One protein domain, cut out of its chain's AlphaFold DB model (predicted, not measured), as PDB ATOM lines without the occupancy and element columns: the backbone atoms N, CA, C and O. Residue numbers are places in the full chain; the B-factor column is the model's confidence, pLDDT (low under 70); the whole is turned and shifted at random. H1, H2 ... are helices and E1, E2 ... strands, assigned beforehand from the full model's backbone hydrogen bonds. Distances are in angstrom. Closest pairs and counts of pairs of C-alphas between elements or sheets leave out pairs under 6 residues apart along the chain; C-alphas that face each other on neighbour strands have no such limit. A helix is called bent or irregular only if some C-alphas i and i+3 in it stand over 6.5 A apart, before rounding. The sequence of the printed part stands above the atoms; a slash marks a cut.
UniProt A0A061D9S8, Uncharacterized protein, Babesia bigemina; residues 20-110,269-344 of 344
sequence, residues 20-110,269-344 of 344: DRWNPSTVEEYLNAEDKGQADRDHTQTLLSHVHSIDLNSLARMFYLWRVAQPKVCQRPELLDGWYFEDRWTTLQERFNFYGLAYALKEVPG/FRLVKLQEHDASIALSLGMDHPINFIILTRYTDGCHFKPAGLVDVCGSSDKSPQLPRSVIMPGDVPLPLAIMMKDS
ATOM      1  N   ASP A  20      -9.707  40.675  11.375       53.28
ATOM      2  CA  ASP A  20     -10.102  39.626  10.437       53.28
ATOM      3  C   ASP A  20     -11.571  39.188  10.584       53.28
ATOM      4  O   ASP A  20     -12.088  38.576   9.660       53.28
ATOM      5  N   ARG A  21     -12.287  39.531  11.666       64.19
ATOM      6  CA  ARG A  21     -13.747  39.353  11.827       64.19
ATOM      7  C   ARG A  21     -14.278  40.311  12.897       64.19
ATOM      8  O   ARG A  21     -13.563  40.579  13.866       64.19
ATOM      9  N   TRP A  22     -15.528  40.775  12.790       76.88
ATOM     10  CA  TRP A  22     -16.221  41.317  13.973       76.88
ATOM     11  C   TRP A  22     -16.538  40.154  14.922       76.88
ATOM     12  O   TRP A  22     -17.379  39.310  14.621       76.88
ATOM     13  N   ASN A  23     -15.819  40.086  16.044       79.38
ATOM     14  CA  ASN A  23     -15.946  39.032  17.047       79.38
ATOM     15  C   ASN A  23     -16.219  39.663  18.422       79.38
ATOM     16  O   ASN A  23     -15.279  39.845  19.200       79.38
ATOM     17  N   PRO A  24     -17.467  40.084  18.686       86.38
ATOM     18  CA  PRO A  24     -17.820  40.764  19.926       86.38
ATOM     19  C   PRO A  24     -17.691  39.814  21.119       86.38
ATOM     20  O   PRO A  24     -17.957  38.614  20.993       86.38
ATOM     21  N   SER A  25     -17.339  40.353  22.284       89.31
ATOM     22  CA  SER A  25     -17.255  39.561  23.509       89.31
ATOM     23  C   SER A  25     -18.625  39.002  23.904       89.31
ATOM     24  O   SER A  25     -19.681  39.601  23.673       89.31
ATOM     25  N   THR A  26     -18.628  37.806  24.486       92.62
ATOM     26  CA  THR A  26     -19.774  37.284  25.237       92.62
ATOM     27  C   THR A  26     -19.949  38.039  26.542       92.62
ATOM     28  O   THR A  26     -19.003  38.590  27.101       92.62
ATOM     29  N   VAL A  27     -21.173  38.014  27.072       92.88
ATOM     30  CA  VAL A  27     -21.466  38.582  28.393       92.88
ATOM     31  C   VAL A  27     -20.566  37.963  29.466       92.88
ATOM     32  O   VAL A  27     -20.065  38.668  30.333       92.88
ATOM     33  N   GLU A  28     -20.311  36.656  29.398       94.75
ATOM     34  CA  GLU A  28     -19.409  35.977  30.331       94.75
ATOM     35  C   GLU A  28     -17.963  36.480  30.214       94.75
ATOM     36  O   GLU A  28     -17.328  36.765  31.229       94.75
ATOM     37  N   GLU A  29     -17.435  36.624  28.997       94.38
ATOM     38  CA  GLU A  29     -16.091  37.170  28.770       94.38
ATOM     39  C   GLU A  29     -15.967  38.606  29.274       94.38
ATOM     40  O   GLU A  29     -14.991  38.925  29.954       94.38
ATOM     41  N   TYR A  30     -16.972  39.443  29.007       92.25
ATOM     42  CA  TYR A  30     -17.012  40.816  29.495       92.25
ATOM     43  C   TYR A  30     -16.999  40.874  31.025       92.25
ATOM     44  O   TYR A  30     -16.173  41.568  31.613       92.25
ATOM     45  N   LEU A  31     -17.872  40.109  31.685       92.69
ATOM     46  CA  LEU A  31     -17.944  40.072  33.147       92.69
ATOM     47  C   LEU A  31     -16.643  39.543  33.772       92.69
ATOM     48  O   LEU A  31     -16.188  40.056  34.790       92.69
ATOM     49  N   ASN A  32     -16.002  38.557  33.139       94.19
ATOM     50  CA  ASN A  32     -14.697  38.055  33.567       94.19
ATOM     51  C   ASN A  32     -13.573  39.086  33.380       94.19
ATOM     52  O   ASN A  32     -12.610  39.085  34.150       94.19
ATOM     53  N   ALA A  33     -13.647  39.926  32.345       90.56
ATOM     54  CA  ALA A  33     -12.714  41.029  32.138       90.56
ATOM     55  C   ALA A  33     -12.942  42.144  33.171       90.56
ATOM     56  O   ALA A  33     -11.977  42.651  33.741       90.56
ATOM     57  N   GLU A  34     -14.200  42.467  33.476       90.12
ATOM     58  CA  GLU A  34     -14.589  43.411  34.531       90.12
ATOM     59  C   GLU A  34     -14.048  42.969  35.901       90.12
ATOM     60  O   GLU A  34     -13.373  43.747  36.573       90.12
ATOM     61  N   ASP A  35     -14.214  41.693  36.268       92.38
ATOM     62  CA  ASP A  35     -13.707  41.136  37.536       92.38
ATOM     63  C   ASP A  35     -12.172  41.223  37.662       92.38
ATOM     64  O   ASP A  35     -11.620  41.224  38.763       92.38
ATOM     65  N   LYS A  36     -11.465  41.313  36.528       93.06
ATOM     66  CA  LYS A  36     -10.005  41.477  36.454       93.06
ATOM     67  C   LYS A  36      -9.568  42.942  36.330       93.06
ATOM     68  O   LYS A  36      -8.369  43.191  36.206       93.06
ATOM     69  N   GLY A  37     -10.503  43.894  36.319       86.88
ATOM     70  CA  GLY A  37     -10.232  45.313  36.065       86.88
ATOM     71  C   GLY A  37      -9.765  45.607  34.633       86.88
ATOM     72  O   GLY A  37      -9.059  46.583  34.403       86.88
ATOM     73  N   GLN A  38     -10.095  44.731  33.680       84.06
ATOM     74  CA  GLN A  38      -9.731  44.837  32.260       84.06
ATOM     75  C   GLN A  38     -10.860  45.420  31.398       84.06
ATOM     76  O   GLN A  38     -10.608  45.822  30.265       84.06
ATOM     77  N   ALA A  39     -12.079  45.474  31.931       80.81
ATOM     78  CA  ALA A  39     -13.208  46.198  31.363       80.81
ATOM     79  C   ALA A  39     -13.745  47.180  32.410       80.81
ATOM     80  O   ALA A  39     -13.795  46.851  33.595       80.81
ATOM     81  N   ASP A  40     -14.135  48.372  31.963       80.56
ATOM     82  CA  ASP A  40     -14.716  49.414  32.807       80.56
ATOM     83  C   ASP A  40     -16.096  49.786  32.259       80.56
ATOM     84  O   ASP A  40     -16.243  50.321  31.153       80.56
ATOM     85  N   ARG A  41     -17.118  49.463  33.047       77.94
ATOM     86  CA  ARG A  41     -18.521  49.686  32.710       77.94
ATOM     87  C   ARG A  41     -18.837  51.172  32.570       77.94
ATOM     88  O   ARG A  41     -19.502  51.541  31.604       77.94
ATOM     89  N   ASP A  42     -18.290  52.015  33.439       76.62
ATOM     90  CA  ASP A  42     -18.531  53.461  33.426       76.62
ATOM     91  C   ASP A  42     -17.896  54.093  32.180       76.62
ATOM     92  O   ASP A  42     -18.503  54.918  31.483       76.62
ATOM     93  N   HIS A  43     -16.686  53.644  31.835       75.06
ATOM     94  CA  HIS A  43     -16.017  54.059  30.606       75.06
ATOM     95  C   HIS A  43     -16.823  53.666  29.362       75.06
ATOM     96  O   HIS A  43     -17.014  54.475  28.452       75.06
ATOM     97  N   THR A  44     -17.329  52.436  29.326       68.94
ATOM     98  CA  THR A  44     -18.033  51.919  28.150       68.94
ATOM     99  C   THR A  44     -19.414  52.567  27.973       68.94
ATOM    100  O   THR A  44     -19.807  52.886  26.849       68.94
ATOM    101  N   GLN A  45     -20.112  52.861  29.073       68.44
ATOM    102  CA  GLN A  45     -21.341  53.663  29.069       68.44
ATOM    103  C   GLN A  45     -21.096  55.082  28.539       68.44
ATOM    104  O   GLN A  45     -21.853  55.576  27.703       68.44
ATOM    105  N   THR A  46     -19.993  55.710  28.957       68.94
ATOM    106  CA  THR A  46     -19.586  57.036  28.470       68.94
ATOM    107  C   THR A  46     -19.313  57.028  26.961       68.94
ATOM    108  O   THR A  46     -19.692  57.953  26.247       68.94
ATOM    109  N   LEU A  47     -18.690  55.974  26.430       65.81
ATOM    110  CA  LEU A  47     -18.451  55.857  24.986       65.81
ATOM    111  C   LEU A  47     -19.757  55.763  24.184       65.81
ATOM    112  O   LEU A  47     -19.874  56.412  23.141       65.81
ATOM    113  N   LEU A  48     -20.741  54.999  24.667       65.12
ATOM    114  CA  LEU A  48     -22.048  54.903  24.014       65.12
ATOM    115  C   LEU A  48     -22.829  56.215  24.060       65.12
ATOM    116  O   LEU A  48     -23.413  56.599  23.045       65.12
ATOM    117  N   SER A  49     -22.811  56.930  25.186       64.62
ATOM    118  CA  SER A  49     -23.491  58.226  25.274       64.62
ATOM    119  C   SER A  49     -22.893  59.232  24.284       64.62
ATOM    120  O   SER A  49     -23.608  60.048  23.711       64.62
ATOM    121  N   HIS A  50     -21.603  59.116  23.948       65.38
ATOM    122  CA  HIS A  50     -20.972  59.943  22.923       65.38
ATOM    123  C   HIS A  50     -21.378  59.619  21.479       65.38
ATOM    124  O   HIS A  50     -21.131  60.465  20.611       65.38
ATOM    125  N   VAL A  51     -22.061  58.504  21.190       64.00
ATOM    126  CA  VAL A  51     -22.521  58.168  19.824       64.00
ATOM    127  C   VAL A  51     -23.369  59.295  19.226       64.00
ATOM    128  O   VAL A  51     -23.172  59.666  18.066       64.00
ATOM    129  N   HIS A  52     -24.198  59.959  20.040       61.00
ATOM    130  CA  HIS A  52     -25.008  61.108  19.611       61.00
ATOM    131  C   HIS A  52     -24.175  62.284  19.046       61.00
ATOM    132  O   HIS A  52     -24.661  63.069  18.231       61.00
ATOM    133  N   SER A  53     -22.886  62.373  19.398       65.12
ATOM    134  CA  SER A  53     -21.994  63.499  19.082       65.12
ATOM    135  C   SER A  53     -21.096  63.241  17.867       65.12
ATOM    136  O   SER A  53     -20.392  64.139  17.412       65.12
ATOM    137  N   ILE A  54     -21.136  62.026  17.312       65.06
ATOM    138  CA  ILE A  54     -20.321  61.624  16.162       65.06
ATOM    139  C   ILE A  54     -20.852  62.288  14.885       65.06
ATOM    140  O   ILE A  54     -22.044  62.206  14.598       65.06
ATOM    141  N   ASP A  55     -19.991  62.901  14.067       68.81
ATOM    142  CA  ASP A  55     -20.378  63.346  12.719       68.81
ATOM    143  C   ASP A  55     -20.555  62.136  11.786       68.81
ATOM    144  O   ASP A  55     -19.606  61.642  11.166       68.81
ATOM    145  N   LEU A  56     -21.794  61.646  11.711       65.19
ATOM    146  CA  LEU A  56     -22.157  60.458  10.945       65.19
ATOM    147  C   LEU A  56     -21.896  60.602   9.456       65.19
ATOM    148  O   LEU A  56     -21.491  59.631   8.827       65.19
ATOM    149  N   ASN A  57     -22.103  61.787   8.881       66.81
ATOM    150  CA  ASN A  57     -21.950  61.977   7.441       66.81
ATOM    151  C   ASN A  57     -20.492  61.787   7.029       66.81
ATOM    152  O   ASN A  57     -20.199  61.101   6.045       66.81
ATOM    153  N   SER A  58     -19.568  62.345   7.811       66.19
ATOM    154  CA  SER A  58     -18.136  62.150   7.593       66.19
ATOM    155  C   SER A  58     -17.726  60.698   7.831       66.19
ATOM    156  O   SER A  58     -17.001  60.123   7.018       66.19
ATOM    157  N   LEU A  59     -18.232  60.075   8.894       67.69
ATOM    158  CA  LEU A  59     -17.875  58.710   9.268       67.69
ATOM    159  C   LEU A  59     -18.430  57.654   8.291       67.69
ATOM    160  O   LEU A  59     -17.681  56.788   7.833       67.69
ATOM    161  N   ALA A  60     -19.693  57.769   7.878       68.56
ATOM    162  CA  ALA A  60     -20.305  56.917   6.860       68.56
ATOM    163  C   ALA A  60     -19.600  57.070   5.506       68.56
ATOM    164  O   ALA A  60     -19.327  56.074   4.836       68.56
ATOM    165  N   ARG A  61     -19.230  58.301   5.120       68.56
ATOM    166  CA  ARG A  61     -18.480  58.564   3.882       68.56
ATOM    167  C   ARG A  61     -17.070  57.979   3.923       68.56
ATOM    168  O   ARG A  61     -16.616  57.423   2.926       68.56
ATOM    169  N   MET A  62     -16.377  58.078   5.055       66.69
ATOM    170  CA  MET A  62     -15.064  57.451   5.230       66.69
ATOM    171  C   MET A  62     -15.154  55.928   5.136       66.69
ATOM    172  O   MET A  62     -14.348  55.314   4.435       66.69
ATOM    173  N   PHE A  63     -16.159  55.325   5.773       68.00
ATOM    174  CA  PHE A  63     -16.370  53.883   5.702       68.00
ATOM    175  C   PHE A  63     -16.744  53.426   4.288       68.00
ATOM    176  O   PHE A  63     -16.210  52.431   3.804       68.00
ATOM    177  N   TYR A  64     -17.592  54.187   3.588       71.00
ATOM    178  CA  TYR A  64     -17.907  53.958   2.177       71.00
ATOM    179  C   TYR A  64     -16.629  53.907   1.330       71.00
ATOM    180  O   TYR A  64     -16.410  52.947   0.591       71.00
ATOM    181  N   LEU A  65     -15.753  54.909   1.466       69.94
ATOM    182  CA  LEU A  65     -14.498  54.976   0.711       69.94
ATOM    183  C   LEU A  65     -13.566  53.805   1.042       69.94
ATOM    184  O   LEU A  65     -12.976  53.221   0.134       69.94
ATOM    185  N   TRP A  66     -13.469  53.435   2.321       69.06
ATOM    186  CA  TRP A  66     -12.706  52.266   2.753       69.06
ATOM    187  C   TRP A  66     -13.247  50.969   2.135       69.06
ATOM    188  O   TRP A  66     -12.484  50.180   1.576       69.06
ATOM    189  N   ARG A  67     -14.571  50.773   2.155       66.75
ATOM    190  CA  ARG A  67     -15.216  49.563   1.634       66.75
ATOM    191  C   ARG A  67     -15.063  49.423   0.123       66.75
ATOM    192  O   ARG A  67     -14.811  48.320  -0.358       66.75
ATOM    193  N   VAL A  68     -15.166  50.530  -0.617       68.75
ATOM    194  CA  VAL A  68     -14.913  50.563  -2.068       68.75
ATOM    195  C   VAL A  68     -13.454  50.215  -2.384       68.75
ATOM    196  O   VAL A  68     -13.192  49.530  -3.370       68.75
ATOM    197  N   ALA A  69     -12.505  50.637  -1.542       66.94
ATOM    198  CA  ALA A  69     -11.086  50.322  -1.712       66.94
ATOM    199  C   ALA A  69     -10.731  48.862  -1.364       66.94
ATOM    200  O   ALA A  69      -9.723  48.349  -1.852       66.94
ATOM    201  N   GLN A  70     -11.547  48.185  -0.550       65.69
ATOM    202  CA  GLN A  70     -11.369  46.782  -0.170       65.69
ATOM    203  C   GLN A  70     -12.608  45.947  -0.524       65.69
ATOM    204  O   GLN A  70     -13.409  45.625   0.361       65.69
ATOM    205  N   PRO A  71     -12.793  45.555  -1.798       61.81
ATOM    206  CA  PRO A  71     -13.926  44.738  -2.215       61.81
ATOM    207  C   PRO A  71     -13.814  43.306  -1.657       61.81
ATOM    208  O   PRO A  71     -13.323  42.390  -2.307       61.81
ATOM    209  N   LYS A  72     -14.280  43.098  -0.425       63.62
ATOM    210  CA  LYS A  72     -14.564  41.776   0.148       63.62
ATOM    211  C   LYS A  72     -15.838  41.181  -0.463       63.62
ATOM    212  O   LYS A  72     -16.856  41.875  -0.542       63.62
ATOM    213  N   VAL A  73     -15.778  39.909  -0.857       65.19
ATOM    214  CA  VAL A  73     -16.945  39.120  -1.278       65.19
ATOM    215  C   VAL A  73     -17.769  38.796  -0.040       65.19
ATOM    216  O   VAL A  73     -17.259  38.166   0.881       65.19
ATOM    217  N   CYS A  74     -19.028  39.221  -0.024       73.31
ATOM    218  CA  CYS A  74     -19.932  38.940   1.082       73.31
ATOM    219  C   CYS A  74     -20.718  37.661   0.810       73.31
ATOM    220  O   CYS A  74     -21.298  37.509  -0.267       73.31
ATOM    221  N   GLN A  75     -20.737  36.741   1.768       77.00
ATOM    222  CA  GLN A  75     -21.519  35.511   1.706       77.00
ATOM    223  C   GLN A  75     -22.211  35.289   3.047       77.00
ATOM    224  O   GLN A  75     -21.610  35.460   4.103       77.00
ATOM    225  N   ARG A  76     -23.487  34.895   2.996       83.12
ATOM    226  CA  ARG A  76     -24.237  34.489   4.187       83.12
ATOM    227  C   ARG A  76     -23.613  33.191   4.732       83.12
ATOM    228  O   ARG A  76     -23.583  32.211   3.982       83.12
ATOM    229  N   PRO A  77     -23.095  33.169   5.973       86.69
ATOM    230  CA  PRO A  77     -22.587  31.944   6.577       86.69
ATOM    231  C   PRO A  77     -23.734  30.968   6.864       86.69
ATOM    232  O   PRO A  77     -24.903  31.355   6.912       86.69
ATOM    233  N   GLU A  78     -23.395  29.702   7.092       89.94
ATOM    234  CA  GLU A  78     -24.317  28.791   7.771       89.94
ATOM    235  C   GLU A  78     -24.559  29.304   9.197       89.94
ATOM    236  O   GLU A  78     -23.638  29.801   9.851       89.94
ATOM    237  N   LEU A  79     -25.800  29.221   9.671       93.25
ATOM    238  CA  LEU A  79     -26.188  29.722  10.985       93.25
ATOM    239  C   LEU A  79     -26.453  28.567  11.948       93.25
ATOM    240  O   LEU A  79     -27.069  27.567  11.583       93.25
ATOM    241  N   LEU A  80     -25.992  28.722  13.185       92.06
ATOM    242  CA  LEU A  80     -26.177  27.737  14.250       92.06
ATOM    243  C   LEU A  80     -27.528  27.901  14.965       92.06
ATOM    244  O   LEU A  80     -28.206  28.916  14.832       92.06
ATOM    245  N   ASP A  81     -27.911  26.899  15.759       90.69
ATOM    246  CA  ASP A  81     -28.957  26.976  16.792       90.69
ATOM    247  C   ASP A  81     -30.324  27.518  16.338       90.69
ATOM    248  O   ASP A  81     -31.005  28.235  17.082       90.69
ATOM    249  N   GLY A  82     -30.740  27.158  15.121       92.69
ATOM    250  CA  GLY A  82     -32.057  27.499  14.573       92.69
ATOM    251  C   GLY A  82     -32.211  28.964  14.164       92.69
ATOM    252  O   GLY A  82     -33.333  29.418  13.944       92.69
ATOM    253  N   TRP A  83     -31.107  29.706  14.077       96.56
ATOM    254  CA  TRP A  83     -31.094  31.024  13.461       96.56
ATOM    255  C   TRP A  83     -31.234  30.915  11.939       96.56
ATOM    256  O   TRP A  83     -30.737  29.974  11.321       96.56
ATOM    257  N   TYR A  84     -31.888  31.895  11.322       94.94
ATOM    258  CA  TYR A  84     -32.121  31.917   9.883       94.94
ATOM    259  C   TYR A  84     -32.008  33.336   9.315       94.94
ATOM    260  O   TYR A  84     -32.248  34.328  10.002       94.94
ATOM    261  N   PHE A  85     -31.644  33.434   8.038       91.62
ATOM    262  CA  PHE A  85     -31.823  34.661   7.267       91.62
ATOM    263  C   PHE A  85     -33.173  34.620   6.569       91.62
ATOM    264  O   PHE A  85     -33.599  33.558   6.123       91.62
ATOM    265  N   GLU A  86     -33.807  35.773   6.387       87.00
ATOM    266  CA  GLU A  86     -34.958  35.835   5.493       87.00
ATOM    267  C   GLU A  86     -34.547  35.603   4.036       87.00
ATOM    268  O   GLU A  86     -33.454  35.986   3.591       87.00
ATOM    269  N   ASP A  87     -35.457  34.988   3.279       80.88
ATOM    270  CA  ASP A  87     -35.246  34.636   1.873       80.88
ATOM    271  C   ASP A  87     -34.975  35.862   0.998       80.88
ATOM    272  O   ASP A  87     -34.249  35.786   0.006       80.88
ATOM    273  N   ARG A  88     -35.554  37.009   1.367       79.31
ATOM    274  CA  ARG A  88     -35.376  38.281   0.669       79.31
ATOM    275  C   ARG A  88     -34.665  39.276   1.563       79.31
ATOM    276  O   ARG A  88     -34.963  39.395   2.745       79.31
ATOM    277  N   TRP A  89     -33.742  39.997   0.945       76.12
ATOM    278  CA  TRP A  89     -33.114  41.152   1.551       76.12
ATOM    279  C   TRP A  89     -34.139  42.276   1.634       76.12
ATOM    280  O   TRP A  89     -34.736  42.655   0.626       76.12
ATOM    281  N   THR A  90     -34.366  42.776   2.840       83.94
ATOM    282  CA  THR A  90     -35.076  44.033   3.049       83.94
ATOM    283  C   THR A  90     -34.109  45.198   2.863       83.94
ATOM    284  O   THR A  90     -32.889  45.025   2.947       83.94
ATOM    285  N   THR A  91     -34.637  46.407   2.673       86.31
ATOM    286  CA  THR A  91     -33.822  47.627   2.602       86.31
ATOM    287  C   THR A  91     -32.917  47.773   3.830       86.31
ATOM    288  O   THR A  91     -31.760  48.171   3.708       86.31
ATOM    289  N   LEU A  92     -33.403  47.410   5.023       86.44
ATOM    290  CA  LEU A  92     -32.601  47.460   6.245       86.44
ATOM    291  C   LEU A  92     -31.470  46.420   6.231       86.44
ATOM    292  O   LEU A  92     -30.332  46.763   6.555       86.44
ATOM    293  N   GLN A  93     -31.726  45.183   5.791       85.50
ATOM    294  CA  GLN A  93     -30.657  44.190   5.606       85.50
ATOM    295  C   GLN A  93     -29.602  44.683   4.610       85.50
ATOM    296  O   GLN A  93     -28.406  44.548   4.869       85.50
ATOM    297  N   GLU A  94     -30.017  45.288   3.492       83.62
ATOM    298  CA  GLU A  94     -29.096  45.858   2.502       83.62
ATOM    299  C   GLU A  94     -28.211  46.949   3.113       83.62
ATOM    300  O   GLU A  94     -27.003  46.966   2.853       83.62
ATOM    301  N   ARG A  95     -28.772  47.797   3.992       81.94
ATOM    302  CA  ARG A  95     -27.995  48.782   4.758       81.94
ATOM    303  C   ARG A  95     -26.930  48.103   5.612       81.94
ATOM    304  O   ARG A  95     -25.775  48.498   5.514       81.94
ATOM    305  N   PHE A  96     -27.258  47.072   6.393       84.31
ATOM    306  CA  PHE A  96     -26.251  46.341   7.183       84.31
ATOM    307  C   PHE A  96     -25.147  45.730   6.304       84.31
ATOM    308  O   PHE A  96     -23.959  45.849   6.625       84.31
ATOM    309  N   ASN A  97     -25.511  45.134   5.167       80.12
ATOM    310  CA  ASN A  97     -24.564  44.430   4.294       80.12
ATOM    311  C   ASN A  97     -23.679  45.346   3.475       80.12
ATOM    312  O   ASN A  97     -22.544  44.976   3.173       80.12
ATOM    313  N   PHE A  98     -24.124  46.574   3.209       76.50
ATOM    314  CA  PHE A  98     -23.225  47.612   2.723       76.50
ATOM    315  C   PHE A  98     -21.980  47.731   3.624       76.50
ATOM    316  O   PHE A  98     -20.853  47.855   3.135       76.50
ATOM    317  N   TYR A  99     -22.165  47.586   4.937       75.06
ATOM    318  CA  TYR A  99     -21.083  47.619   5.915       75.06
ATOM    319  C   TYR A  99     -20.478  46.251   6.257       75.06
ATOM    320  O   TYR A  99     -19.593  46.150   7.104       75.06
ATOM    321  N   GLY A 100     -20.933  45.204   5.582       79.00
ATOM    322  CA  GLY A 100     -20.469  43.838   5.739       79.00
ATOM    323  C   GLY A 100     -20.970  43.075   6.953       79.00
ATOM    324  O   GLY A 100     -20.398  42.047   7.310       79.00
ATOM    325  N   LEU A 101     -22.078  43.533   7.525       85.69
ATOM    326  CA  LEU A 101     -22.856  42.779   8.496       85.69
ATOM    327  C   LEU A 101     -24.181  42.335   7.875       85.69
ATOM    328  O   LEU A 101     -24.674  42.927   6.925       85.69
ATOM    329  N   ALA A 102     -24.800  41.314   8.433       89.31
ATOM    330  CA  ALA A 102     -26.225  41.071   8.257       89.31
ATOM    331  C   ALA A 102     -26.827  40.796   9.630       89.31
ATOM    332  O   ALA A 102     -26.093  40.501  10.573       89.31
ATOM    333  N   TYR A 103     -28.148  40.872   9.751       92.06
ATOM    334  CA  TYR A 103     -28.828  40.271  10.889       92.06
ATOM    335  C   TYR A 103     -29.565  39.012  10.458       92.06
ATOM    336  O   TYR A 103     -30.139  38.929   9.371       92.06
ATOM    337  N   ALA A 104     -29.511  38.026  11.336       94.31
ATOM    338  CA  ALA A 104     -30.308  36.822  11.300       94.31
ATOM    339  C   ALA A 104     -31.411  36.913  12.353       94.31
ATOM    340  O   ALA A 104     -31.375  37.761  13.246       94.31
ATOM    341  N   LEU A 105     -32.380  36.015  12.248       95.56
ATOM    342  CA  LEU A 105     -33.558  35.958  13.094       95.56
ATOM    343  C   LEU A 105     -33.700  34.582  13.725       95.56
ATOM    344  O   LEU A 105     -33.151  33.596  13.231       95.56
ATOM    345  N   LYS A 106     -34.475  34.518  14.800       96.00
ATOM    346  CA  LYS A 106     -34.861  33.266  15.442       96.00
ATOM    347  C   LYS A 106     -36.355  33.274  15.721       96.00
ATOM    348  O   LYS A 106     -36.916  34.309  16.069       96.00
ATOM    349  N   GLU A 107     -37.007  32.133  15.530       94.00
ATOM    350  CA  GLU A 107     -38.441  32.020  15.790       94.00
ATOM    351  C   GLU A 107     -38.741  31.969  17.289       94.00
ATOM    352  O   GLU A 107     -37.976  31.412  18.081       94.00
ATOM    353  N   VAL A 108     -39.893  32.527  17.657       92.00
ATOM    354  CA  VAL A 108     -40.464  32.477  19.006       92.00
ATOM    355  C   VAL A 108     -41.946  32.099  18.932       92.00
ATOM    356  O   VAL A 108     -42.579  32.337  17.900       92.00
ATOM    357  N   PRO A 109     -42.533  31.519  19.994       87.88
ATOM    358  CA  PRO A 109     -43.959  31.206  20.010       87.88
ATOM    359  C   PRO A 109     -44.841  32.440  19.751       87.88
ATOM    360  O   PRO A 109     -44.635  33.510  20.323       87.88
ATOM    361  N   GLY A 110     -45.852  32.276  18.893       80.12
ATOM    362  CA  GLY A 110     -46.851  33.297  18.554       80.12
ATOM    363  C   GLY A 110     -48.083  33.265  19.463       80.12
ATOM    364  O   GLY A 110     -49.203  33.245  18.969       80.12
ATOM    365  N   PHE A 269     -30.428  47.558  30.171       92.56
ATOM    366  CA  PHE A 269     -30.174  47.249  28.759       92.56
ATOM    367  C   PHE A 269     -30.962  48.177  27.841       92.56
ATOM    368  O   PHE A 269     -31.854  48.892  28.286       92.56
ATOM    369  N   ARG A 270     -30.647  48.153  26.543       91.00
ATOM    370  CA  ARG A 270     -31.471  48.798  25.508       91.00
ATOM    371  C   ARG A 270     -31.952  47.808  24.470       91.00
ATOM    372  O   ARG A 270     -31.159  47.045  23.920       91.00
ATOM    373  N   LEU A 271     -33.246  47.834  24.195       93.19
ATOM    374  CA  LEU A 271     -33.879  47.096  23.124       93.19
ATOM    375  C   LEU A 271     -33.763  47.913  21.840       93.19
ATOM    376  O   LEU A 271     -34.387  48.960  21.666       93.19
ATOM    377  N   VAL A 272     -32.967  47.403  20.915       93.12
ATOM    378  CA  VAL A 272     -32.839  47.969  19.580       93.12
ATOM    379  C   VAL A 272     -33.817  47.244  18.670       93.12
ATOM    380  O   VAL A 272     -33.713  46.032  18.456       93.12
ATOM    381  N   LYS A 273     -34.790  47.989  18.148       92.88
ATOM    382  CA  LYS A 273     -35.844  47.480  17.268       92.88
ATOM    383  C   LYS A 273     -35.448  47.730  15.818       92.88
ATOM    384  O   LYS A 273     -35.413  48.871  15.372       92.88
ATOM    385  N   LEU A 274     -35.166  46.667  15.082       92.56
ATOM    386  CA  LEU A 274     -34.984  46.682  13.636       92.56
ATOM    387  C   LEU A 274     -36.374  46.734  12.988       92.56
ATOM    388  O   LEU A 274     -37.133  45.761  13.073       92.56
ATOM    389  N   GLN A 275     -36.720  47.882  12.405       88.88
ATOM    390  CA  GLN A 275     -38.027  48.151  11.807       88.88
ATOM    391  C   GLN A 275     -37.931  48.052  10.284       88.88
ATOM    392  O   GLN A 275     -37.431  48.944   9.600       88.88
ATOM    393  N   GLU A 276     -38.428  46.941   9.741       81.06
ATOM    394  CA  GLU A 276     -38.315  46.643   8.308       81.06
ATOM    395  C   GLU A 276     -39.112  47.612   7.433       81.06
ATOM    396  O   GLU A 276     -38.634  48.015   6.375       81.06
ATOM    397  N   HIS A 277     -40.317  47.989   7.879       78.38
ATOM    398  CA  HIS A 277     -41.230  48.845   7.116       78.38
ATOM    399  C   HIS A 277     -40.605  50.212   6.813       78.38
ATOM    400  O   HIS A 277     -40.651  50.681   5.678       78.38
ATOM    401  N   ASP A 278     -39.962  50.806   7.816       78.75
ATOM    402  CA  ASP A 278     -39.365  52.140   7.720       78.75
ATOM    403  C   ASP A 278     -37.872  52.087   7.365       78.75
ATOM    404  O   ASP A 278     -37.205  53.119   7.276       78.75
ATOM    405  N   ALA A 279     -37.335  50.878   7.150       84.06
ATOM    406  CA  ALA A 279     -35.913  50.612   6.953       84.06
ATOM    407  C   ALA A 279     -35.026  51.322   7.995       84.06
ATOM    408  O   ALA A 279     -33.934  51.823   7.680       84.06
ATOM    409  N   SER A 280     -35.518  51.374   9.231       86.00
ATOM    410  CA  SER A 280     -34.970  52.156  10.327       86.00
ATOM    411  C   SER A 280     -34.631  51.265  11.516       86.00
ATOM    412  O   SER A 280     -35.011  50.094  11.616       86.00
ATOM    413  N   ILE A 281     -33.869  51.845  12.428       88.25
ATOM    414  CA  ILE A 281     -33.728  51.322  13.773       88.25
ATOM    415  C   ILE A 281     -34.541  52.240  14.672       88.25
ATOM    416  O   ILE A 281     -34.556  53.441  14.449       88.25
ATOM    417  N   ALA A 282     -35.215  51.687  15.670       87.19
ATOM    418  CA  ALA A 282     -35.864  52.461  16.711       87.19
ATOM    419  C   ALA A 282     -35.350  52.018  18.073       87.19
ATOM    420  O   ALA A 282     -35.231  50.821  18.358       87.19
ATOM    421  N   LEU A 283     -35.109  52.996  18.933       85.00
ATOM    422  CA  LEU A 283     -34.842  52.768  20.342       85.00
ATOM    423  C   LEU A 283     -36.155  52.909  21.124       85.00
ATOM    424  O   LEU A 283     -37.120  53.538  20.689       85.00
ATOM    425  N   SER A 284     -36.252  52.207  22.236       74.81
ATOM    426  CA  SER A 284     -37.307  52.345  23.254       74.81
ATOM    427  C   SER A 284     -37.125  53.620  24.079       74.81
ATOM    428  O   SER A 284     -38.073  54.374  24.271       74.81
ATOM    429  N   LEU A 285     -35.886  53.871  24.502       68.25
ATOM    430  CA  LEU A 285     -35.420  55.053  25.216       68.25
ATOM    431  C   LEU A 285     -34.103  55.537  24.598       68.25
ATOM    432  O   LEU A 285     -33.389  54.770  23.947       68.25
ATOM    433  N   GLY A 286     -33.776  56.811  24.817       64.44
ATOM    434  CA  GLY A 286     -32.521  57.397  24.357       64.44
ATOM    435  C   GLY A 286     -31.270  56.696  24.914       64.44
ATOM    436  O   GLY A 286     -31.306  55.911  25.872       64.44
ATOM    437  N   MET A 287     -30.130  56.998  24.288       64.69
ATOM    438  CA  MET A 287     -28.793  56.514  24.678       64.69
ATOM    439  C   MET A 287     -28.173  57.314  25.843       64.69
ATOM    440  O   MET A 287     -26.991  57.167  26.144       64.69
ATOM    441  N   ASP A 288     -28.946  58.205  26.459       65.19
ATOM    442  CA  ASP A 288     -28.562  59.145  27.516       65.19
ATOM    443  C   ASP A 288     -28.601  58.548  28.930       65.19
ATOM    444  O   ASP A 288     -28.072  59.136  29.872       65.19
ATOM    445  N   HIS A 289     -29.157  57.351  29.080       66.94
ATOM    446  CA  HIS A 289     -29.120  56.597  30.330       66.94
ATOM    447  C   HIS A 289     -27.945  55.607  30.355       66.94
ATOM    448  O   HIS A 289     -27.419  55.252  29.299       66.94
ATOM    449  N   PRO A 290     -27.543  55.098  31.531       76.62
ATOM    450  CA  PRO A 290     -26.473  54.117  31.603       76.62
ATOM    451  C   PRO A 290     -26.937  52.747  31.075       76.62
ATOM    452  O   PRO A 290     -27.970  52.221  31.486       76.62
ATOM    453  N   ILE A 291     -26.160  52.178  30.144       84.88
ATOM    454  CA  ILE A 291     -26.479  50.944  29.408       84.88
ATOM    455  C   ILE A 291     -25.373  49.914  29.636       84.88
ATOM    456  O   ILE A 291     -24.212  50.149  29.310       84.88
ATOM    457  N   ASN A 292     -25.735  48.748  30.153       87.62
ATOM    458  CA  ASN A 292     -24.854  47.608  30.362       87.62
ATOM    459  C   ASN A 292     -24.703  46.747  29.113       87.62
ATOM    460  O   ASN A 292     -23.639  46.172  28.925       87.62
ATOM    461  N   PHE A 293     -25.740  46.637  28.280       91.12
ATOM    462  CA  PHE A 293     -25.726  45.903  27.013       91.12
ATOM    463  C   PHE A 293     -26.943  46.248  26.152       91.12
ATOM    464  O   PHE A 293     -27.899  46.876  26.604       91.12
ATOM    465  N   ILE A 294     -26.907  45.831  24.893       92.25
ATOM    466  CA  ILE A 294     -27.990  46.006  23.929       92.25
ATOM    467  C   ILE A 294     -28.570  44.642  23.565       92.25
ATOM    468  O   ILE A 294     -27.816  43.693  23.355       92.25
ATOM    469  N   ILE A 295     -29.895  44.559  23.446       95.81
ATOM    470  CA  ILE A 295     -30.609  43.414  22.880       95.81
ATOM    471  C   ILE A 295     -31.171  43.812  21.515       95.81
ATOM    472  O   ILE A 295     -31.931  44.773  21.403       95.81
ATOM    473  N   LEU A 296     -30.825  43.054  20.478       95.94
ATOM    474  CA  LEU A 296     -31.343  43.266  19.130       95.94
ATOM    475  C   LEU A 296     -32.643  42.493  18.905       95.94
ATOM    476  O   LEU A 296     -32.747  41.293  19.174       95.94
ATOM    477  N   THR A 297     -33.633  43.177  18.346       95.25
ATOM    478  CA  THR A 297     -34.930  42.591  18.004       95.25
ATOM    479  C   THR A 297     -35.379  43.046  16.637       95.25
ATOM    480  O   THR A 297     -35.103  44.169  16.231       95.25
ATOM    481  N   ARG A 298     -36.112  42.196  15.929       93.31
ATOM    482  CA  ARG A 298     -36.910  42.624  14.788       93.31
ATOM    483  C   ARG A 298     -38.318  42.940  15.264       93.31
ATOM    484  O   ARG A 298     -38.913  42.120  15.965       93.31
ATOM    485  N   TYR A 299     -38.840  44.087  14.845       88.38
ATOM    486  CA  TYR A 299     -40.205  44.512  15.126       88.38
ATOM    487  C   TYR A 299     -40.992  44.641  13.820       88.38
ATOM    488  O   TYR A 299     -40.623  45.427  12.947       88.38
ATOM    489  N   THR A 300     -42.052  43.846  13.673       82.44
ATOM    490  CA  THR A 300     -42.884  43.809  12.461       82.44
ATOM    491  C   THR A 300     -44.352  44.065  12.774       82.44
ATOM    492  O   THR A 300     -44.853  43.669  13.829       82.44
ATOM    493  N   ASP A 301     -45.033  44.717  11.828       70.62
ATOM    494  CA  ASP A 301     -46.489  44.903  11.790       70.62
ATOM    495  C   ASP A 301     -47.095  45.523  13.060       70.62
ATOM    496  O   ASP A 301     -48.235  45.240  13.420       70.62
ATOM    497  N   GLY A 302     -46.315  46.341  13.771       70.12
ATOM    498  CA  GLY A 302     -46.774  47.044  14.970       70.12
ATOM    499  C   GLY A 302     -47.174  46.142  16.143       70.12
ATOM    500  O   GLY A 302     -47.827  46.630  17.055       70.12
ATOM    501  N   CYS A 303     -46.841  44.845  16.128       73.44
ATOM    502  CA  CYS A 303     -47.292  43.923  17.180       73.44
ATOM    503  C   CYS A 303     -46.408  42.687  17.408       73.44
ATOM    504  O   CYS A 303     -46.663  41.927  18.345       73.44
ATOM    505  N   HIS A 304     -45.381  42.445  16.582       86.38
ATOM    506  CA  HIS A 304     -44.609  41.206  16.649       86.38
ATOM    507  C   HIS A 304     -43.112  41.442  16.847       86.38
ATOM    508  O   HIS A 304     -42.464  42.129  16.056       86.38
ATOM    509  N   PHE A 305     -42.562  40.811  17.886       90.94
ATOM    510  CA  PHE A 305     -41.136  40.807  18.203       90.94
ATOM    511  C   PHE A 305     -40.509  39.455  17.863       90.94
ATOM    512  O   PHE A 305     -41.079  38.407  18.181       90.94
ATOM    513  N   LYS A 306     -39.311  39.494  17.273       94.19
ATOM    514  CA  LYS A 306     -38.412  38.337  17.152       94.19
ATOM    515  C   LYS A 306     -36.999  38.702  17.605       94.19
ATOM    516  O   LYS A 306     -36.578  39.839  17.374       94.19
ATOM    517  N   PRO A 307     -36.221  37.766  18.174       96.38
ATOM    518  CA  PRO A 307     -34.789  37.954  18.353       96.38
ATOM    519  C   PRO A 307     -34.122  38.235  17.009       96.38
ATOM    520  O   PRO A 307     -34.347  37.510  16.037       96.38
ATOM    521  N   ALA A 308     -33.287  39.268  16.977       96.38
ATOM    522  CA  ALA A 308     -32.375  39.526  15.876       96.38
ATOM    523  C   ALA A 308     -30.941  39.371  16.381       96.38
ATOM    524  O   ALA A 308     -30.661  39.630  17.547       96.38
ATOM    525  N   GLY A 309     -30.028  38.936  15.522       95.44
ATOM    526  CA  GLY A 309     -28.621  38.799  15.880       95.44
ATOM    527  C   GLY A 309     -27.730  39.180  14.716       95.44
ATOM    528  O   GLY A 309     -28.003  38.784  13.587       95.44
ATOM    529  N   LEU A 310     -26.675  39.952  14.973       93.44
ATOM    530  CA  LEU A 310     -25.738  40.364  13.931       93.44
ATOM    531  C   LEU A 310     -24.715  39.275  13.632       93.44
ATOM    532  O   LEU A 310     -24.270  38.550  14.520       93.44
ATOM    533  N   VAL A 311     -24.330  39.193  12.367       90.31
ATOM    534  CA  VAL A 311     -23.326  38.270  11.841       90.31
ATOM    535  C   VAL A 311     -22.436  38.990  10.847       90.31
ATOM    536  O   VAL A 311     -22.897  39.835  10.075       90.31
ATOM    537  N   ASP A 312     -21.156  38.637  10.857       85.88
ATOM    538  CA  ASP A 312     -20.204  39.118   9.866       85.88
ATOM    539  C   ASP A 312     -20.381  38.317   8.572       85.88
ATOM    540  O   ASP A 312     -20.234  37.092   8.553       85.88
ATOM    541  N   VAL A 313     -20.714  39.012   7.482       82.44
ATOM    542  CA  VAL A 313     -20.950  38.391   6.169       82.44
ATOM    543  C   VAL A 313     -19.846  38.687   5.167       82.44
ATOM    544  O   VAL A 313     -19.864  38.111   4.082       82.44
ATOM    545  N   CYS A 314     -18.876  39.545   5.492       74.75
ATOM    546  CA  CYS A 314     -17.777  39.881   4.579       74.75
ATOM    547  C   CYS A 314     -16.386  39.631   5.189       74.75
ATOM    548  O   CYS A 314     -15.388  39.952   4.546       74.75
ATOM    549  N   GLY A 315     -16.303  39.063   6.396       59.28
ATOM    550  CA  GLY A 315     -15.078  38.876   7.173       59.28
ATOM    551  C   GLY A 315     -14.123  37.782   6.698       59.28
ATOM    552  O   GLY A 315     -12.929  37.909   6.934       59.28
ATOM    553  N   SER A 316     -14.548  36.735   5.976       52.53
ATOM    554  CA  SER A 316     -13.582  35.713   5.529       52.53
ATOM    555  C   SER A 316     -14.022  34.841   4.356       52.53
ATOM    556  O   SER A 316     -15.207  34.607   4.147       52.53
ATOM    557  N   SER A 317     -13.036  34.259   3.668       53.31
ATOM    558  CA  SER A 317     -13.183  33.107   2.764       53.31
ATOM    559  C   SER A 317     -13.570  31.801   3.475       53.31
ATOM    560  O   SER A 317     -13.872  30.809   2.810       53.31
ATOM    561  N   ASP A 318     -13.537  31.787   4.807       58.84
ATOM    562  CA  ASP A 318     -13.863  30.635   5.632       58.84
ATOM    563  C   ASP A 318     -15.367  30.608   5.956       58.84
ATOM    564  O   ASP A 318     -15.937  31.564   6.480       58.84
ATOM    565  N   LYS A 319     -16.011  29.500   5.582       65.00
ATOM    566  CA  LYS A 319     -17.465  29.281   5.639       65.00
ATOM    567  C   LYS A 319     -17.898  28.648   6.961       65.00
ATOM    568  O   LYS A 319     -18.862  27.886   6.983       65.00
ATOM    569  N   SER A 320     -17.150  28.887   8.039       78.62
ATOM    570  CA  SER A 320     -17.480  28.303   9.335       78.62
ATOM    571  C   SER A 320     -18.876  28.759   9.782       78.62
ATOM    572  O   SER A 320     -19.211  29.938   9.614       78.62
ATOM    573  N   PRO A 321     -19.703  27.845  10.325       87.25
ATOM    574  CA  PRO A 321     -20.988  28.215  10.892       87.25
ATOM    575  C   PRO A 321     -20.830  29.307  11.952       87.25
ATOM    576  O   PRO A 321     -19.929  29.235  12.792       87.25
ATOM    577  N   GLN A 322     -21.701  30.312  11.913       87.69
ATOM    578  CA  GLN A 322     -21.689  31.430  12.855       87.69
ATOM    579  C   GLN A 322     -22.908  31.385  13.774       87.69
ATOM    580  O   GLN A 322     -24.009  31.006  13.369       87.69
ATOM    581  N   LEU A 323     -22.705  31.815  15.017       90.12
ATOM    582  CA  LEU A 323     -23.785  32.106  15.949       90.12
ATOM    583  C   LEU A 323     -24.075  33.615  15.899       90.12
ATOM    584  O   LEU A 323     -23.191  34.399  16.257       90.12
ATOM    585  N   PRO A 324     -25.273  34.038  15.458       93.81
ATOM    586  CA  PRO A 324     -25.660  35.443  15.473       93.81
ATOM    587  C   PRO A 324     -25.619  36.062  16.863       93.81
ATOM    588  O   PRO A 324     -25.971  35.415  17.848       93.81
ATOM    589  N   ARG A 325     -25.226  37.338  16.910       94.62
ATOM    590  CA  ARG A 325     -25.011  38.088  18.146       94.62
ATOM    591  C   ARG A 325     -26.205  38.965  18.475       94.62
ATOM    592  O   ARG A 325     -26.372  40.020  17.862       94.62
ATOM    593  N   SER A 326     -27.053  38.511  19.396       95.81
ATOM    594  CA  SER A 326     -28.294  39.206  19.781       95.81
ATOM    595  C   SER A 326     -28.163  40.054  21.038       95.81
ATOM    596  O   SER A 326     -28.969  40.958  21.241       95.81
ATOM    597  N   VAL A 327     -27.155  39.770  21.865       96.19
ATOM    598  CA  VAL A 327     -26.771  40.587  23.020       96.19
ATOM    599  C   VAL A 327     -25.380  41.142  22.752       96.19
ATOM    600  O   VAL A 327     -24.439  40.379  22.542       96.19
ATOM    601  N   ILE A 328     -25.256  42.466  22.720       92.19
ATOM    602  CA  ILE A 328     -24.013  43.149  22.354       92.19
ATOM    603  C   ILE A 328     -23.589  44.050  23.504       92.19
ATOM    604  O   ILE A 328     -24.364  44.888  23.972       92.19
ATOM    605  N   MET A 329     -22.346  43.881  23.948       88.31
ATOM    606  CA  MET A 329     -21.769  44.748  24.962       88.31
ATOM    607  C   MET A 329     -21.522  46.147  24.381       88.31
ATOM    608  O   MET A 329     -21.164  46.266  23.209       88.31
ATOM    609  N   PRO A 330     -21.654  47.219  25.176       79.88
ATOM    610  CA  PRO A 330     -21.507  48.599  24.724       79.88
ATOM    611  C   PRO A 330     -20.234  48.887  23.916       79.88
ATOM    612  O   PRO A 330     -20.285  49.590  22.909       79.88
ATOM    613  N   GLY A 331     -19.104  48.297  24.312       76.25
ATOM    614  CA  GLY A 331     -17.807  48.486  23.655       76.25
ATOM    615  C   GLY A 331     -17.653  47.711  22.345       76.25
ATOM    616  O   GLY A 331     -16.756  48.011  21.563       76.25
ATOM    617  N   ASP A 332     -18.547  46.757  22.095       82.94
ATOM    618  CA  ASP A 332     -18.531  45.876  20.930       82.94
ATOM    619  C   ASP A 332     -19.584  46.255  19.880       82.94
ATOM    620  O   ASP A 332     -19.709  45.572  18.857       82.94
ATOM    621  N   VAL A 333     -20.345  47.335  20.112       82.62
ATOM    622  CA  VAL A 333     -21.344  47.843  19.167       82.62
ATOM    623  C   VAL A 333     -20.650  48.177  17.847       82.62
ATOM    624  O   VAL A 333     -19.824  49.094  17.791       82.62
ATOM    625  N   PRO A 334     -20.966  47.458  16.757       80.31
ATOM    626  CA  PRO A 334     -20.269  47.673  15.512       80.31
ATOM    627  C   PRO A 334     -20.723  48.996  14.904       80.31
ATOM    628  O   PRO A 334     -21.887  49.395  15.000       80.31
ATOM    629  N   LEU A 335     -19.799  49.661  14.216       74.31
ATOM    630  CA  LEU A 335     -20.026  50.972  13.615       74.31
ATOM    631  C   LEU A 335     -21.325  51.095  12.793       74.31
ATOM    632  O   LEU A 335     -21.993  52.117  12.920       74.31
ATOM    633  N   PRO A 336     -21.742  50.090  11.994       78.12
ATOM    634  CA  PRO A 336     -22.985  50.168  11.226       78.12
ATOM    635  C   PRO A 336     -24.211  50.300  12.123       78.12
ATOM    636  O   PRO A 336     -25.081  51.127  11.861       78.12
ATOM    637  N   LEU A 337     -24.246  49.524  13.209       83.06
ATOM    638  CA  LEU A 337     -25.308  49.600  14.201       83.06
ATOM    639  C   LEU A 337     -25.303  50.976  14.876       83.06
ATOM    640  O   LEU A 337     -26.349  51.606  14.960       83.06
ATOM    641  N   ALA A 338     -24.130  51.485  15.265       79.31
ATOM    642  CA  ALA A 338     -23.997  52.819  15.856       79.31
ATOM    643  C   ALA A 338     -24.482  53.950  14.930       79.31
ATOM    644  O   ALA A 338     -25.136  54.876  15.401       79.31
ATOM    645  N   ILE A 339     -24.197  53.869  13.623       74.31
ATOM    646  CA  ILE A 339     -24.701  54.832  12.630       74.31
ATOM    647  C   ILE A 339     -26.231  54.786  12.592       74.31
ATOM    648  O   ILE A 339     -26.886  55.814  12.738       74.31
ATOM    649  N   MET A 340     -26.804  53.590  12.442       78.94
ATOM    650  CA  MET A 340     -28.250  53.433  12.278       78.94
ATOM    651  C   MET A 340     -29.050  53.759  13.545       78.94
ATOM    652  O   MET A 340     -30.154  54.273  13.428       78.94
ATOM    653  N   MET A 341     -28.497  53.523  14.738       79.19
ATOM    654  CA  MET A 341     -29.104  53.930  16.016       79.19
ATOM    655  C   MET A 341     -29.086  55.443  16.258       79.19
ATOM    656  O   MET A 341     -29.702  55.906  17.208       79.19
ATOM    657  N   LYS A 342     -28.326  56.221  15.482       71.44
ATOM    658  CA  LYS A 342     -28.339  57.686  15.581       71.44
ATOM    659  C   LYS A 342     -29.229  58.336  14.516       71.44
ATOM    660  O   LYS A 342     -29.682  59.458  14.719       71.44
ATOM    661  N   ASP A 343     -29.497  57.645  13.411       60.75
ATOM    662  CA  ASP A 343     -30.483  58.080  12.413       60.75
ATOM    663  C   ASP A 343     -31.942  57.961  12.917       60.75
ATOM    664  O   ASP A 343     -32.856  58.370  12.201       60.75
ATOM    665  N   SER A 344     -32.154  57.365  14.098       57.59
ATOM    666  CA  SER A 344     -33.454  57.004  14.682       57.59
ATOM    667  C   SER A 344     -34.112  58.082  15.526       57.59
ATOM    668  O   SER A 344     -33.372  58.717  16.316       57.59
TER     669      SER A 344
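AT A GLANCE: This is residues 20 to 110 and 269 to 344 of the 344 residues of an uncharacterized protein of Babesia bigemina (UniProt A0A061D9S8). A strongly twisted sheet of five strands is curled like part of a barrel, with the short helix H5 in the open side between its edge strands E1 and E3, and the helix H4 at one end, beside E1. H1, H2 and H3 form a loose string of helices outside this body; H2 and H3 pass the side of H5 that is away from the sheet, and H1 lies farthest out. The printed part has 167 residues with five named helices and five named strands, in the order H1 H2 H3 H4 E1 E2 E3 E4 E5 H5; the sheet's order is E1 E5 E4 E2 E3, mixed. The class is mixed, helices and strands, with 83 residues, under half, in named elements. The whole is compact, with a radius of gyration of the C-alphas of 15.8 A and spans of 44 by 41 by 31 A.

IN THESE COORDINATES: H1 is residues 27 to 35, 12.3 A long, from C-alpha 27 at (-21.466, 38.582, 28.393). H2, residues 41 to 53, is 19.7 A long and only just irregular: C-alphas 49 and 52 are 6.53 A apart. H3 is residues 56 to 69, 19.6 A long. After residues 70 to 90, with no named element, come H4, residues 91 to 98, and E1, residues 101 to 105, 13.5 A long. Beyond the cut, E2 is residues 269 to 275, 18.7 A long, from C-alpha 269 at (-30.174, 47.249, 28.759), and E3 is residues 280 to 283. E4, residues 293 to 300, is 22.6 A long, and E5, residues 304 to 312, is 25.4 A long. Residues 313 to 334 have no named element, and H5, residues 335 to 340, ends at C-alpha 340 at (-28.250, 53.433, 12.278).

HOW THE PARTS SIT: E4 and E2 are parallel neighbours at 28 degrees, with N 274 and O 297 2.8 A apart, within hydrogen-bond range. E2 and E3 form an antiparallel hairpin, with N 282 and O 273 at 2.8 A. E4 and E5 form another, with N 298 and O 306 at 2.8 A. E5 pairs with E4 over its residues 304 to 307 and with E1 over 308 to 312, a staggered pairing; E1 and E5 are antiparallel, with N 104 and O 309 at 2.8 A. Residues 294 to 295 of E4 also pair with residues 327 to 328, antiparallel. H4 and H5 on the sheet make two layers, helices on one face of a sheet. H4 has a height over the sheet of 6.0 A; its closest C-alphas to E1 are those of Phe 96 and Ala 102, 5.4 A apart. H5 has a height of 7.8 A; its closest C-alphas to E3 are those of Met 340 and Ile 281, 6.1 A apart. H3 and H5 are close but not clearly touching, the C-alphas of Leu 56 and Ile 339 being 6.4 A apart, at a steep tilt of 49 degrees, opposite ways. H2 and H5 are likewise close but not clearly touching, with the C-alphas of Val 51 and Ala 338 6.8 A apart. H1 is apart from H5 and is not on the sheet. Every O i to N i+4 pair is within hydrogen-bond range in H1, H3, H4 and H5, and 6 of 9 are in H2.

THE WHOLE: The C-alphas farthest apart, those of Ala 69 and Gly 110, are 44.5 A apart. Residues 111 to 268 are not printed, and C-alphas 110 and 269 are 24.0 A apart across the cut. The links from H3 to H4 and from E5 to H5 are long. The mean pLDDT of the printed part is 80.6; 43 residues are under 70, among them residues 44 to 63 and 65 to 73.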